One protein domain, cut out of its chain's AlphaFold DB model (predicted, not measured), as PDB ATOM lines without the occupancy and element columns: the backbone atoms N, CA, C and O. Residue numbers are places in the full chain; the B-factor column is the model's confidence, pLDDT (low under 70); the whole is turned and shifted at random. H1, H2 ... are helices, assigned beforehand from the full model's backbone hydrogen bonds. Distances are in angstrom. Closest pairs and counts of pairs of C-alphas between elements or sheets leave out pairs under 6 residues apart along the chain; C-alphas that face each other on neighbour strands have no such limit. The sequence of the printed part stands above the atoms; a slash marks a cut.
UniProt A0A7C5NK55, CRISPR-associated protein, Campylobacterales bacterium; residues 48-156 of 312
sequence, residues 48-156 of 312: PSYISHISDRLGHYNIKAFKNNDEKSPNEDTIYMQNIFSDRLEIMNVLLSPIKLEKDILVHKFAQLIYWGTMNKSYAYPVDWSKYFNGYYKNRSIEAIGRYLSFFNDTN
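Overview. This is residues 48 to 156 of the 312 residues of the protein "CRISPR-associated protein" of Campylobacterales bacterium (UniProt A0A7C5NK55). Four helices, H1, H2, H3 and H5, are set round a core of loop, with few contacts between them, and the short H4 sits at one end of the longest axis. H5 runs between H3 and H1, opposite ways to both, while H2 packs crosswise on part of H1; the stretch 61 to 87 runs through the middle, and its residues 68 to 74 stick out as a loop. The printed part has 109 residues with five named helices, in the order H1 H2 H3 H4 H5, and no named strand. The class is all helix, though under half of the residues, 54 of 109, are in named elements. The whole is compact, with a radius of gyration of the C-alphas of 13.8 A and spans of 44 by 35 by 24 A.

Arrangement. The longest helix, H3, residues 103 to 116, touches no helix. It is close to H5, residues 142 to 154, but not clearly touching; their closest C-alphas, those of Phe 110 and Ile 145, are 6.7 A apart. H3 and H5 stand at a shallow tilt of 28 degrees and run opposite ways. H1, residues 48 to 60, is also close to H5 but not clearly touching, with the C-alphas of Arg 57 and Phe 151 the closest at 6.7 A. H1 and H5 run opposite ways at a shallow tilt of 24 degrees. H2, residues 88 to 96, touches H1 and is about perpendicular to it at 74 degrees; the closest C-alphas are those of Ile 51 and Leu 96, 6.8 A apart. H1 touches H2 with residues 50 to 54 alone. H4, residues 129 to 133, touches no helix; it is only just apart from H3, the closest C-alphas being 8.5 A apart. H1 and H3 are apart, and so are H2 and H5. In each of the five helices every O i to N i+4 pair is within hydrogen-bond range. Outside the helices, residues 63 to 64 make a short parallel pairing with residues 79 to 80.

Along the chain. H3, residues 103 to 116, is 19.7 A from first to last C-alpha. H1, residues 48 to 60, begins at C-alpha 48 (50.616, -22.412, 198.700) and is 18.5 A long. H5, residues 142 to 154, is 18.0 A long and ends at C-alpha 154 (43.956, -18.586, 182.116). H2, residues 88 to 96, is 12.3 A long, and H4, residues 129 to 133, has C-alpha 129 at (55.682, 3.874, 165.210).

Size, cuts and confidence. The two C-alphas farthest apart, those of Pro 48 and Ser 130, are 45.0 A apart. The links from H1 to H2, 27 residues, and from H3 to H4, 12 residues, are long. The printed part has no cut. The mean pLDDT of the printed part is 90.3, and residues 69 to 75 are under 70.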
ATOM      1  N   PRO A  48      49.278 -22.282 199.280       82.81
ATOM      2  CA  PRO A  48      50.616 -22.412 198.700       82.81
ATOM      3  C   PRO A  48      50.585 -22.981 197.277       82.81
ATOM      4  O   PRO A  48      51.308 -22.518 196.397       82.81
ATOM      5  N   SER A  49      49.683 -23.931 197.022       82.56
ATOM      6  CA  SER A  49      49.458 -24.505 195.692       82.56
ATOM      7  C   SER A  49      48.994 -23.468 194.664       82.56
ATOM      8  O   SER A  49      49.344 -23.579 193.491       82.56
ATOM      9  N   TYR A  50      48.265 -22.431 195.088       86.38
ATOM     10  CA  TYR A  50      47.868 -21.328 194.215       86.38
ATOM     11  C   TYR A  50      49.062 -20.447 193.828       86.38
ATOM     12  O   TYR A  50      49.182 -20.053 192.669       86.38
ATOM     13  N   ILE A  51      49.992 -20.197 194.757       87.62
ATOM     14  CA  ILE A  51      51.239 -19.468 194.465       87.62
ATOM     15  C   ILE A  51      52.052 -20.226 193.411       87.62
ATOM     16  O   ILE A  51      52.476 -19.629 192.418       87.62
ATOM     17  N   SER A  52      52.216 -21.542 193.586       89.06
ATOM     18  CA  SER A  52      52.891 -22.399 192.604       89.06
ATOM     19  C   SER A  52      52.181 -22.372 191.252       89.06
ATOM     20  O   SER A  52      52.825 -22.145 190.236       89.06
ATOM     21  N   HIS A  53      50.848 -22.486 191.235       90.56
ATOM     22  CA  HIS A  53      50.058 -22.394 190.006       90.56
ATOM     23  C   HIS A  53      50.295 -21.077 189.249       90.56
ATOM     24  O   HIS A  53      50.514 -21.087 188.038       90.56
ATOM     25  N   ILE A  54      50.279 -19.940 189.951       94.56
ATOM     26  CA  ILE A  54      50.547 -18.629 189.346       94.56
ATOM     27  C   ILE A  54      51.987 -18.549 188.825       94.56
ATOM     28  O   ILE A  54      52.204 -18.061 187.715       94.56
ATOM     29  N   SER A  55      52.961 -19.057 189.583       93.19
ATOM     30  CA  SER A  55      54.368 -19.119 189.169       93.19
ATOM     31  C   SER A  55      54.557 -19.952 187.896       93.19
ATOM     32  O   SER A  55      55.200 -19.497 186.947       93.19
ATOM     33  N   ASP A  56      53.942 -21.132 187.829       94.31
ATOM     34  CA  ASP A  56      54.002 -22.017 186.664       94.31
ATOM     35  C   ASP A  56      53.361 -21.365 185.435       94.31
ATOM     36  O   ASP A  56      53.904 -21.435 184.331       94.31
ATOM     37  N   ARG A  57      52.233 -20.662 185.615       96.94
ATOM     38  CA  ARG A  57      51.561 -19.928 184.531       96.94
ATOM     39  C   ARG A  57      52.372 -18.737 184.037       96.94
ATOM     40  O   ARG A  57      52.438 -18.521 182.828       96.94
ATOM     41  N   LEU A  58      53.027 -17.996 184.929       96.06
ATOM     42  CA  LEU A  58      53.985 -16.959 184.545       96.06
ATOM     43  C   LEU A  58      55.119 -17.561 183.699       96.06
ATOM     44  O   LEU A  58      55.404 -17.058 182.612       96.06
ATOM     45  N   GLY A  59      55.697 -18.682 184.142       94.06
ATOM     46  CA  GLY A  59      56.731 -19.412 183.405       94.06
ATOM     47  C   GLY A  59      56.269 -19.896 182.026       94.06
ATOM     48  O   GLY A  59      56.970 -19.677 181.040       94.06
ATOM     49  N   HIS A  60      55.068 -20.476 181.936       96.12
ATOM     50  CA  HIS A  60      54.474 -20.971 180.689       96.12
ATOM     51  C   HIS A  60      54.369 -19.885 179.610       96.12
ATOM     52  O   HIS A  60      54.690 -20.127 178.450       96.12
ATOM     53  N   TYR A  61      53.981 -18.668 180.000       95.69
ATOM     54  CA  TYR A  61      53.883 -17.520 179.094       95.69
ATOM     55  C   TYR A  61      55.194 -16.719 178.964       95.69
ATOM     56  O   TYR A  61      55.221 -15.664 178.322       95.69
ATOM     57  N   ASN A  62      56.295 -17.209 179.546       95.00
ATOM     58  CA  ASN A  62      57.591 -16.528 179.621       95.00
ATOM     59  C   ASN A  62      57.470 -15.087 180.167       95.00
ATOM     60  O   ASN A  62      58.002 -14.122 179.607       95.00
ATOM     61  N   ILE A  63      56.717 -14.952 181.260       95.81
ATOM     62  CA  ILE A  63      56.488 -13.715 182.003       95.81
ATOM     63  C   ILE A  63      57.204 -13.822 183.350       95.81
ATOM     64  O   ILE A  63      57.096 -14.824 184.048       95.81
ATOM     65  N   LYS A  64      57.899 -12.764 183.765       94.12
ATOM     66  CA  LYS A  64      58.399 -12.613 185.140       94.12
ATOM     67  C   LYS A  64      57.669 -11.475 185.845       94.12
ATOM     68  O   LYS A  64      57.325 -10.472 185.228       94.12
ATOM     69  N   ALA A  65      57.448 -11.578 187.153       93.38
ATOM     70  CA  ALA A  65      56.828 -10.479 187.898       93.38
ATOM     71  C   ALA A  65      57.743  -9.235 187.928       93.38
ATOM     72  O   ALA A  65      57.329  -8.128 187.576       93.38
ATOM     73  N   PHE A  66      59.017  -9.453 188.263       90.88
ATOM     74  CA  PHE A  66      60.019  -8.409 188.461       90.88
ATOM     75  C   PHE A  66      61.292  -8.710 187.673       90.88
ATOM     76  O   PHE A  66      61.676  -9.870 187.512       90.88
ATOM     77  N   LYS A  67      61.960  -7.659 187.194       85.62
ATOM     78  CA  LYS A  67      63.298  -7.781 186.610       85.62
ATOM     79  C   LYS A  67      64.329  -7.831 187.730       85.62
ATOM     80  O   LYS A  67      64.315  -6.966 188.606       85.62
ATOM     81  N   ASN A  68      65.221  -8.817 187.685       77.75
ATOM     82  CA  ASN A  68      66.361  -8.852 188.587       77.75
ATOM     83  C   ASN A  68      67.458  -7.915 188.058       77.75
ATOM     84  O   ASN A  68      67.781  -7.947 186.870       77.75
ATOM     85  N   ASN A  69      68.017  -7.076 188.928       69.19
ATOM     86  CA  ASN A  69      69.077  -6.141 188.548       69.19
ATOM     87  C   ASN A  69      70.399  -6.864 188.241       69.19
ATOM     88  O   ASN A  69      71.197  -6.348 187.465       69.19
ATOM     89  N   ASP A  70      70.586  -8.071 188.783       68.19
ATOM     90  CA  ASP A  70      71.824  -8.850 188.661       68.19
ATOM     91  C   ASP A  70      71.817  -9.848 187.484       68.19
ATOM     92  O   ASP A  70      72.784 -10.587 187.271       68.19
ATOM     93  N   GLU A  71      70.738  -9.896 186.689       69.38
ATOM     94  CA  GLU A  71      70.676 -10.745 185.493       69.38
ATOM     95  C   GLU A  71      71.629 -10.215 184.409       69.38
ATOM     96  O   GLU A  71      71.334  -9.252 183.701       69.38
ATOM     97  N   LYS A  72      72.782 -10.887 184.261       54.91
ATOM     98  CA  LYS A  72      73.861 -10.528 183.319       54.91
ATOM     99  C   LYS A  72      73.444 -10.557 181.847       54.91
ATOM    100  O   LYS A  72      74.121  -9.960 181.014       54.91
ATOM    101  N   SER A  73      72.364 -11.251 181.501       52.91
ATOM    102  CA  SER A  73      71.766 -11.213 180.166       52.91
ATOM    103  C   SER A  73      70.278 -11.540 180.286       52.91
ATOM    104  O   SER A  73      69.936 -12.704 180.500       52.91
ATOM    105  N   PRO A  74      69.382 -10.540 180.220       61.31
ATOM    106  CA  PRO A  74      67.956 -10.816 180.190       61.31
ATOM    107  C   PRO A  74      67.657 -11.630 178.929       61.31
ATOM    108  O   PRO A  74      68.105 -11.269 177.843       61.31
ATOM    109  N   ASN A  75      66.915 -12.728 179.072       68.75
ATOM    110  CA  ASN A  75      66.330 -13.398 177.917       68.75
ATOM    111  C   ASN A  75      65.475 -12.357 177.176       68.75
ATOM    112  O   ASN A  75      64.519 -11.834 177.754       68.75
ATOM    113  N   GLU A  76      65.851 -12.021 175.938       70.88
ATOM    114  CA  GLU A  76      65.206 -10.954 175.162       70.88
ATOM    115  C   GLU A  76      63.705 -11.188 174.956       70.88
ATOM    116  O   GLU A  76      62.956 -10.229 174.749       70.88
ATOM    117  N   ASP A  77      63.261 -12.442 175.052       84.19
ATOM    118  CA  ASP A  77      61.868 -12.822 174.842       84.19
ATOM    119  C   ASP A  77      61.031 -12.770 176.130       84.19
ATOM    120  O   ASP A  77      59.796 -12.787 176.063       84.19
ATOM    121  N   THR A  78      61.668 -12.689 177.305       91.00
ATOM    122  CA  THR A  78      60.968 -12.591 178.592       91.00
ATOM    123  C   THR A  78      60.358 -11.202 178.769       91.00
ATOM    124  O   THR A  78      61.028 -10.174 178.652       91.00
ATOM    125  N   ILE A  79      59.070 -11.168 179.109       94.19
ATOM    126  CA  ILE A  79      58.340  -9.932 179.427       94.19
ATOM    127  C   ILE A  79      58.083  -9.838 180.929       94.19
ATOM    128  O   ILE A  79      58.119 -10.842 181.639       94.19
ATOM    129  N   TYR A  80      57.849  -8.627 181.439       94.12
ATOM    130  CA  TYR A  80      57.796  -8.391 182.883       94.12
ATOM    131  C   TYR A  80      56.505  -7.703 183.333       94.12
ATOM    132  O   TYR A  80      56.110  -6.702 182.738       94.12
ATOM    133  N   MET A  81      55.862  -8.170 184.406       95.25
ATOM    134  CA  MET A  81      54.628  -7.555 184.935       95.25
ATOM    135  C   MET A  81      54.837  -6.089 185.330       95.25
ATOM    136  O   MET A  81      53.982  -5.252 185.063       95.25
ATOM    137  N   GLN A  82      56.016  -5.737 185.846       92.94
ATOM    138  CA  GLN A  82      56.400  -4.345 186.134       92.94
ATOM    139  C   GLN A  82      56.394  -3.393 184.921       92.94
ATOM    140  O   GLN A  82      56.535  -2.184 185.085       92.94
ATOM    141  N   ASN A  83      56.256  -3.899 183.691       93.12
ATOM    142  CA  ASN A  83      56.065  -3.030 182.530       93.12
ATOM    143  C   ASN A  83      54.608  -2.550 182.419       93.12
ATOM    144  O   ASN A  83      54.372  -1.454 181.920       93.12
ATOM    145  N   ILE A  84      53.637  -3.330 182.909       95.12
ATOM    146  CA  ILE A  84      52.198  -3.008 182.879       95.12
ATOM    147  C   ILE A  84      51.643  -2.573 184.250       95.12
ATOM    148  O   ILE A  84      50.487  -2.159 184.352       95.12
ATOM    149  N   PHE A  85      52.474  -2.589 185.292       94.19
ATOM    150  CA  PHE A  85      52.162  -2.113 186.641       94.19
ATOM    151  C   PHE A  85      53.293  -1.234 187.171       94.19
ATOM    152  O   PHE A  85      54.462  -1.585 187.040       94.19
ATOM    153  N   SER A  86      52.954  -0.094 187.772       89.19
ATOM    154  CA  SER A  86      53.945   0.822 188.353       89.19
ATOM    155  C   SER A  86      54.343   0.459 189.783       89.19
ATOM    156  O   SER A  86      55.424   0.849 190.217       89.19
ATOM    157  N   ASP A  87      53.491  -0.274 190.500       91.19
ATOM    158  CA  ASP A  87      53.700  -0.652 191.896       91.19
ATOM    159  C   ASP A  87      53.885  -2.170 192.033       91.19
ATOM    160  O   ASP A  87      53.152  -2.973 191.454       91.19
ATOM    161  N   ARG A  88      54.888  -2.567 192.821       91.75
ATOM    162  CA  ARG A  88      55.163  -3.971 193.129       91.75
ATOM    163  C   ARG A  88      54.070  -4.588 193.994       91.75
ATOM    164  O   ARG A  88      53.770  -5.764 193.806       91.75
ATOM    165  N   LEU A  89      53.466  -3.818 194.900       93.94
ATOM    166  CA  LEU A  89      52.360  -4.304 195.723       93.94
ATOM    167  C   LEU A  89      51.107  -4.533 194.878       93.94
ATOM    168  O   LEU A  89      50.456  -5.560 195.043       93.94
ATOM    169  N   GLU A  90      50.822  -3.661 193.904       94.06
ATOM    170  CA  GLU A  90      49.745  -3.879 192.926       94.06
ATOM    171  C   GLU A  90      49.949  -5.194 192.155       94.06
ATOM    172  O   GLU A  90      49.005  -5.968 192.009       94.06
ATOM    173  N   ILE A  91      51.184  -5.499 191.731       95.44
ATOM    174  CA  ILE A  91      51.514  -6.775 191.067       95.44
ATOM    175  C   ILE A  91      51.208  -7.958 191.985       95.44
ATOM    176  O   ILE A  91      50.522  -8.887 191.565       95.44
ATOM    177  N   MET A  92      51.697  -7.935 193.228       95.06
ATOM    178  CA  MET A  92      51.469  -9.033 194.172       95.06
ATOM    179  C   MET A  92      49.984  -9.215 194.483       95.06
ATOM    180  O   MET A  92      49.502 -10.345 194.502       95.06
ATOM    181  N   ASN A  93      49.259  -8.110 194.655       94.25
ATOM    182  CA  ASN A  93      47.825  -8.127 194.887       94.25
ATOM    183  C   ASN A  93      47.092  -8.780 193.707       94.25
ATOM    184  O   ASN A  93      46.394  -9.764 193.895       94.25
ATOM    185  N   VAL A  94      47.327  -8.320 192.475       95.12
ATOM    186  CA  VAL A  94      46.698  -8.902 191.275       95.12
ATOM    187  C   VAL A  94      47.039 -10.386 191.115       95.12
ATOM    188  O   VAL A  94      46.171 -11.188 190.779       95.12
ATOM    189  N   LEU A  95      48.294 -10.773 191.348       95.38
ATOM    190  CA  LEU A  95      48.736 -12.152 191.159       95.38
ATOM    191  C   LEU A  95      48.139 -13.111 192.191       95.38
ATOM    192  O   LEU A  95      47.714 -14.203 191.820       95.38
ATOM    193  N   LEU A  96      48.079 -12.718 193.463       93.62
ATOM    194  CA  LEU A  96      47.794 -13.654 194.552       93.62
ATOM    195  C   LEU A  96      46.410 -13.491 195.175       93.62
ATOM    196  O   LEU A  96      45.885 -14.460 195.710       93.62
ATOM    197  N   SER A  97      45.795 -12.313 195.079       90.56
ATOM    198  CA  SER A  97      44.474 -12.069 195.658       90.56
ATOM    199  C   SER A  97      43.344 -12.478 194.700       90.56
ATOM    200  O   SER A  97      43.581 -12.689 193.501       90.56
ATOM    201  N   PRO A  98      42.093 -12.583 195.184       87.81
ATOM    202  CA  PRO A  98      40.937 -12.878 194.338       87.81
ATOM    203  C   PRO A  98      40.502 -11.688 193.464       87.81
ATOM    204  O   PRO A  98      39.494 -11.784 192.761       87.81
ATOM    205  N   ILE A  99      41.223 -10.559 193.499       90.62
ATOM    206  CA  ILE A  99      40.896  -9.376 192.702       90.62
ATOM    207  C   ILE A  99      40.940  -9.710 191.211       90.62
ATOM    208  O   ILE A  99      41.877 -10.329 190.702       90.62
ATOM    209  N   LYS A 100      39.923  -9.218 190.505       95.06
ATOM    210  CA  LYS A 100      39.793  -9.326 189.056       95.06
ATOM    211  C   LYS A 100      39.864  -7.953 188.411       95.06
ATOM    212  O   LYS A 100      39.191  -7.018 188.842       95.06
ATOM    213  N   LEU A 101      40.663  -7.852 187.356       96.06
ATOM    214  CA  LEU A 101      40.831  -6.639 186.572       96.06
ATOM    215  C   LEU A 101      39.677  -6.458 185.584       96.06
ATOM    216  O   LEU A 101      39.206  -7.408 184.955       96.06
ATOM    217  N   GLU A 102      39.262  -5.211 185.407       96.38
ATOM    218  CA  GLU A 102      38.359  -4.821 184.329       96.38
ATOM    219  C   GLU A 102      39.101  -4.784 182.988       96.38
ATOM    220  O   GLU A 102      40.261  -4.353 182.909       96.38
ATOM    221  N   LYS A 103      38.401  -5.158 181.910       95.12
ATOM    222  CA  LYS A 103      38.902  -5.089 180.526       95.12
ATOM    223  C   LYS A 103      39.490  -3.714 180.205       95.12
ATOM    224  O   LYS A 103      40.593  -3.617 179.671       95.12
ATOM    225  N   ASP A 104      38.794  -2.651 180.591       95.44
ATOM    226  CA  ASP A 104      39.200  -1.274 180.310       95.44
ATOM    227  C   ASP A 104      40.521  -0.889 180.983       95.44
ATOM    228  O   ASP A 104      41.342  -0.190 180.380       95.44
ATOM    229  N   ILE A 105      40.746  -1.366 182.212       95.81
ATOM    230  CA  ILE A 105      41.986  -1.139 182.961       95.81
ATOM    231  C   ILE A 105      43.140  -1.872 182.276       95.81
ATOM    232  O   ILE A 105      44.207  -1.288 182.069       95.81
ATOM    233  N   LEU A 106      42.932  -3.130 181.879       96.31
ATOM    234  CA  LEU A 106      43.970  -3.908 181.211       96.31
ATOM    235  C   LEU A 106      44.318  -3.328 179.829       96.31
ATOM    236  O   LEU A 106      45.494  -3.133 179.522       96.31
ATOM    237  N   VAL A 107      43.316  -2.957 179.024       96.69
ATOM    238  CA  VAL A 107      43.527  -2.306 177.718       96.69
ATOM    239  C   VAL A 107      44.233  -0.959 177.882       96.69
ATOM    240  O   VAL A 107      45.103  -0.615 177.080       96.69
ATOM    241  N   HIS A 108      43.925  -0.200 178.938       95.94
ATOM    242  CA  HIS A 108      44.679   1.007 179.266       95.94
ATOM    243  C   HIS A 108      46.158   0.699 179.536       95.94
ATOM    244  O   HIS A 108      47.020   1.339 178.932       95.94
ATOM    245  N   LYS A 109      46.463  -0.304 180.370       95.75
ATOM    246  CA  LYS A 109      47.844  -0.730 180.655       95.75
ATOM    247  C   LYS A 109      48.576  -1.187 179.383       95.75
ATOM    248  O   LYS A 109      49.726  -0.808 179.183       95.75
ATOM    249  N   PHE A 110      47.911  -1.904 178.473       96.31
ATOM    250  CA  PHE A 110      48.485  -2.280 177.171       96.31
ATOM    251  C   PHE A 110      48.765  -1.080 176.265       96.31
ATOM    252  O   PHE A 110      49.825  -1.011 175.647       96.31
ATOM    253  N   ALA A 111      47.865  -0.098 176.214       94.94
ATOM    254  CA  ALA A 111      48.099   1.122 175.446       94.94
ATOM    255  C   ALA A 111      49.290   1.926 175.998       94.94
ATOM    256  O   ALA A 111      50.113   2.416 175.224       94.94
ATOM    257  N   GLN A 112      49.425   2.021 177.327       94.06
ATOM    258  CA  GLN A 112      50.595   2.640 177.956       94.06
ATOM    259  C   GLN A 112      51.875   1.843 177.676       94.06
ATOM    260  O   GLN A 112      52.904   2.442 177.384       94.06
ATOM    261  N   LEU A 113      51.817   0.508 177.689       95.25
ATOM    262  CA  LEU A 113      52.949  -0.345 177.324       95.25
ATOM    263  C   LEU A 113      53.406  -0.092 175.880       95.25
ATOM    264  O   LEU A 113      54.596   0.107 175.642       95.25
ATOM    265  N   ILE A 114      52.475  -0.042 174.921       94.62
ATOM    266  CA  ILE A 114      52.787   0.288 173.522       94.62
ATOM    267  C   ILE A 114      53.441   1.662 173.453       94.62
ATOM    268  O   ILE A 114      54.514   1.814 172.869       94.62
ATOM    269  N   TYR A 115      52.818   2.660 174.078       90.69
ATOM    270  CA  TYR A 115      53.235   4.040 173.905       90.69
ATOM    271  C   TYR A 115      54.538   4.371 174.639       90.69
ATOM    272  O   TYR A 115      55.430   4.966 174.050       90.69
ATOM    273  N   TRP A 116      54.693   3.942 175.888       91.81
ATOM    274  CA  TRP A 116      55.806   4.327 176.759       91.81
ATOM    275  C   TRP A 116      56.814   3.210 177.038       91.81
ATOM    276  O   TRP A 116      57.880   3.470 177.592       91.81
ATOM    277  N   GLY A 117      56.486   1.959 176.710       90.69
ATOM    278  CA  GLY A 117      57.308   0.787 177.034       90.69
ATOM    279  C   GLY A 117      57.208   0.330 178.488       90.69
ATOM    280  O   GLY A 117      57.563  -0.805 178.795       90.69
ATOM    281  N   THR A 118      56.695   1.176 179.380       89.38
ATOM    282  CA  THR A 118      56.436   0.855 180.781       89.38
ATOM    283  C   THR A 118      55.416   1.825 181.381       89.38
ATOM    284  O   THR A 118      55.314   2.976 180.955       89.38
ATOM    285  N   MET A 119      54.692   1.380 182.407       88.19
ATOM    286  CA  MET A 119      53.883   2.237 183.280       88.19
ATOM    287  C   MET A 119      54.731   3.122 184.203       88.19
ATOM    288  O   MET A 119      54.245   4.135 184.711       88.19
ATOM    289  N   ASN A 120      55.997   2.765 184.440       85.31
ATOM    290  CA  ASN A 120      56.890   3.574 185.258       85.31
ATOM    291  C   ASN A 120      57.437   4.756 184.445       85.31
ATOM    292  O   ASN A 120      58.381   4.615 183.668       85.31
ATOM    293  N   LYS A 121      56.874   5.944 184.685       80.75
ATOM    294  CA  LYS A 121      57.227   7.190 183.984       80.75
ATOM    295  C   LYS A 121      58.719   7.532 184.013       80.75
ATOM    296  O   LYS A 121      59.191   8.185 183.092       80.75
ATOM    297  N   SER A 122      59.462   7.077 185.022       84.06
ATOM    298  CA  SER A 122      60.904   7.347 185.146       84.06
ATOM    299  C   SER A 122      61.737   6.647 184.069       84.06
ATOM    300  O   SER A 122      62.837   7.091 183.758       84.06
ATOM    301  N   TYR A 123      61.212   5.563 183.496       80.56
ATOM    302  CA  TYR A 123      61.869   4.764 182.457       80.56
ATOM    303  C   TYR A 123      61.068   4.746 181.145       80.56
ATOM    304  O   TYR A 123      61.392   3.995 180.225       80.56
ATOM    305  N   ALA A 124      60.005   5.551 181.070       86.75
ATOM    306  CA  ALA A 124      59.117   5.639 179.924       86.75
ATOM    307  C   ALA A 124      59.793   6.369 178.758       86.75
ATOM    308  O   ALA A 124      60.357   7.449 178.928       86.75
ATOM    309  N   TYR A 125      59.671   5.816 177.554       88.62
ATOM    310  CA  TYR A 125      60.093   6.482 176.326       88.62
ATOM    311  C   TYR A 125      59.031   6.310 175.233       88.62
ATOM    312  O   TYR A 125      58.473   5.218 175.072       88.62
ATOM    313  N   PRO A 126      58.720   7.386 174.487       90.62
ATOM    314  CA  PRO A 126      57.619   7.372 173.538       90.62
ATOM    315  C   PRO A 126      57.874   6.380 172.403       90.62
ATOM    316  O   PRO A 126      59.015   6.070 172.039       90.62
ATOM    317  N   VAL A 127      56.790   5.866 171.834       92.12
ATOM    318  CA  VAL A 127      56.846   4.934 170.715       92.12
ATOM    319  C   VAL A 127      57.335   5.651 169.464       92.12
ATOM    320  O   VAL A 127      56.886   6.737 169.111       92.12
ATOM    321  N   ASP A 128      58.246   4.992 168.765       93.62
ATOM    322  CA  ASP A 128      58.521   5.281 167.366       93.62
ATOM    323  C   ASP A 128      57.703   4.272 166.563       93.62
ATOM    324  O   ASP A 128      58.026   3.083 166.553       93.62
ATOM    325  N   TRP A 129      56.610   4.726 165.951       94.06
ATOM    326  CA  TRP A 129      55.682   3.874 165.210       94.06
ATOM    327  C   TRP A 129      56.375   3.138 164.063       94.06
ATOM    328  O   TRP A 129      56.052   1.983 163.790       94.06
ATOM    329  N   SER A 130      57.381   3.754 163.440       91.25
ATOM    330  CA  SER A 130      58.160   3.092 162.395       91.25
ATOM    331  C   SER A 130      59.005   1.943 162.943       91.25
ATOM    332  O   SER A 130      59.025   0.866 162.352       91.25
ATOM    333  N   LYS A 131      59.639   2.115 164.108       93.06
ATOM    334  CA  LYS A 131      60.350   1.023 164.796       93.06
ATOM    335  C   LYS A 131      59.384  -0.051 165.292       93.06
ATOM    336  O   LYS A 131      59.678  -1.238 165.176       93.06
ATOM    337  N   TYR A 132      58.226   0.359 165.808       94.06
ATOM    338  CA  TYR A 132      57.188  -0.542 166.303       94.06
ATOM    339  C   TYR A 132      56.682  -1.481 165.203       94.06
ATOM    340  O   TYR A 132      56.743  -2.696 165.367       94.06
ATOM    341  N   PHE A 133      56.278  -0.943 164.048       93.50
ATOM    342  CA  PHE A 133      55.778  -1.753 162.930       93.50
ATOM    343  C   PHE A 133      56.837  -2.649 162.279       93.50
ATOM    344  O   PHE A 133      56.484  -3.620 161.611       93.50
ATOM    345  N   ASN A 134      58.123  -2.357 162.488       88.81
ATOM    346  CA  ASN A 134      59.243  -3.177 162.022       88.81
ATOM    347  C   ASN A 134      59.793  -4.129 163.104       88.81
ATOM    348  O   ASN A 134      60.901  -4.637 162.960       88.81
ATOM    349  N   GLY A 135      59.053  -4.367 164.193       88.94
ATOM    350  CA  GLY A 135      59.391  -5.406 165.174       88.94
ATOM    351  C   GLY A 135      60.549  -5.072 166.120       88.94
ATOM    352  O   GLY A 135      61.007  -5.944 166.850       88.94
ATOM    353  N   TYR A 136      61.012  -3.817 166.164       90.44
ATOM    354  CA  TYR A 136      62.117  -3.412 167.044       90.44
ATOM    355  C   TYR A 136      61.766  -3.569 168.535       90.44
ATOM    356  O   TYR A 136      62.618  -3.898 169.356       90.44
ATOM    357  N   TYR A 137      60.504  -3.334 168.906       90.25
ATOM    358  CA  TYR A 137      60.053  -3.383 170.299       90.25
ATOM    359  C   TYR A 137      59.391  -4.725 170.654       90.25
ATOM    360  O   TYR A 137      58.176  -4.789 170.847       90.25
ATOM    361  N   LYS A 138      60.188  -5.796 170.771       88.38
ATOM    362  CA  LYS A 138      59.696  -7.157 171.076       88.38
ATOM    363  C   LYS A 138      58.824  -7.232 172.340       88.38
ATOM    364  O   LYS A 138      57.785  -7.882 172.344       88.38
ATOM    365  N   ASN A 139      59.210  -6.524 173.400       89.12
ATOM    366  CA  ASN A 139      58.576  -6.584 174.724       89.12
ATOM    367  C   ASN A 139      57.267  -5.783 174.868       89.12
ATOM    368  O   ASN A 139      56.627  -5.845 175.916       89.12
ATOM    369  N   ARG A 140      56.878  -5.022 173.840       91.38
ATOM    370  CA  ARG A 140      55.606  -4.284 173.784       91.38
ATOM    371  C   ARG A 140      54.844  -4.524 172.481       91.38
ATOM    372  O   ARG A 140      53.979  -3.730 172.131       91.38
ATOM    373  N   SER A 141      55.190  -5.586 171.757       93.12
ATOM    374  CA  SER A 141      54.492  -6.007 170.545       93.12
ATOM    375  C   SER A 141      53.093  -6.547 170.863       93.12
ATOM    376  O   SER A 141      52.764  -6.856 172.011       93.12
ATOM    377  N   ILE A 142      52.276  -6.729 169.826       93.81
ATOM    378  CA  ILE A 142      50.962  -7.376 169.957       93.81
ATOM    379  C   ILE A 142      51.091  -8.816 170.464       93.81
ATOM    380  O   ILE A 142      50.246  -9.275 171.223       93.81
ATOM    381  N   GLU A 143      52.175  -9.508 170.122       92.25
ATOM    382  CA  GLU A 143      52.470 -10.844 170.641       92.25
ATOM    383  C   GLU A 143      52.756 -10.825 172.150       92.25
ATOM    384  O   GLU A 143      52.209 -11.637 172.894       92.25
ATOM    385  N   ALA A 144      53.556  -9.866 172.634       94.00
ATOM    386  CA  ALA A 144      53.785  -9.685 174.069       94.00
ATOM    387  C   ALA A 144      52.480  -9.379 174.820       94.00
ATOM    388  O   ALA A 144      52.221  -9.946 175.880       94.00
ATOM    389  N   ILE A 145      51.626  -8.528 174.245       95.81
ATOM    390  CA  ILE A 145      50.292  -8.236 174.786       95.81
ATOM    391  C   ILE A 145      49.417  -9.493 174.805       95.81
ATOM    392  O   ILE A 145      48.749  -9.748 175.805       95.81
ATOM    393  N   GLY A 146      49.459 -10.296 173.740       94.75
ATOM    394  CA  GLY A 146      48.775 -11.584 173.664       94.75
ATOM    395  C   GLY A 146      49.173 -12.508 174.812       94.75
ATOM    396  O   GLY A 146      48.299 -13.043 175.483       94.75
ATOM    397  N   ARG A 147      50.473 -12.608 175.120       95.38
ATOM    398  CA  ARG A 147      50.972 -13.405 176.255       95.38
ATOM    399  C   ARG A 147      50.443 -12.918 177.603       95.38
ATOM    400  O   ARG A 147      49.988 -13.739 178.395       95.38
ATOM    401  N   TYR A 148      50.445 -11.606 177.861       97.00
ATOM    402  CA  TYR A 148      49.831 -11.067 179.082       97.00
ATOM    403  C   TYR A 148      48.336 -11.395 179.158       97.00
ATOM    404  O   TYR A 148      47.859 -11.832 180.200       97.00
ATOM    405  N   LEU A 149      47.593 -11.181 178.068       96.38
ATOM    406  CA  LEU A 149      46.152 -11.416 178.038       96.38
ATOM    407  C   LEU A 149      45.811 -12.894 178.267       96.38
ATOM    408  O   LEU A 149      44.945 -13.191 179.085       96.38
ATOM    409  N   SER A 150      46.522 -13.811 177.606       95.81
ATOM    410  CA  SER A 150      46.369 -15.251 177.818       95.81
ATOM    411  C   SER A 150      46.664 -15.644 179.262       95.81
ATOM    412  O   SER A 150      45.871 -16.358 179.864       95.81
ATOM    413  N   PHE A 151      47.728 -15.101 179.865       97.31
ATOM    414  CA  PHE A 151      48.010 -15.309 181.285       97.31
ATOM    415  C   PHE A 151      46.838 -14.869 182.174       97.31
ATOM    416  O   PHE A 151      46.400 -15.638 183.030       97.31
ATOM    417  N   PHE A 152      46.304 -13.661 181.976       97.19
ATOM    418  CA  PHE A 152      45.206 -13.151 182.801       97.19
ATOM    419  C   PHE A 152      43.893 -13.924 182.610       97.19
ATOM    420  O   PHE A 152      43.187 -14.155 183.593       97.19
ATOM    421  N   ASN A 153      43.577 -14.341 181.381       95.38
ATOM    422  CA  ASN A 153      42.417 -15.188 181.091       95.38
ATOM    423  C   ASN A 153      42.555 -16.564 181.771       95.38
ATOM    424  O   ASN A 153      41.652 -16.990 182.489       95.38
ATOM    425  N   ASP A 154      43.701 -17.231 181.600       95.56
ATOM    426  CA  ASP A 154      43.956 -18.586 182.116       95.56
ATOM    427  C   ASP A 154      43.992 -18.656 183.642       95.56
ATOM    428  O   ASP A 154      43.645 -19.676 184.233       95.56
ATOM    429  N   THR A 155      44.428 -17.574 184.286       94.88
ATOM    430  CA  THR A 155      44.497 -17.467 185.751       94.88
ATOM    431  C   THR A 155      43.234 -16.859 186.364       94.88
ATOM    432  O   THR A 155      43.195 -16.619 187.573       94.88
ATOM    433  N   ASN A 156      42.185 -16.637 185.557       94.44
ATOM    434  CA  ASN A 156      40.895 -16.074 185.971       94.44
ATOM    435  C   ASN A 156      41.027 -14.716 186.690       94.44
ATOM    436  O   ASN A 156      40.316 -14.427 187.657       94.44
TER     437      ASN A 156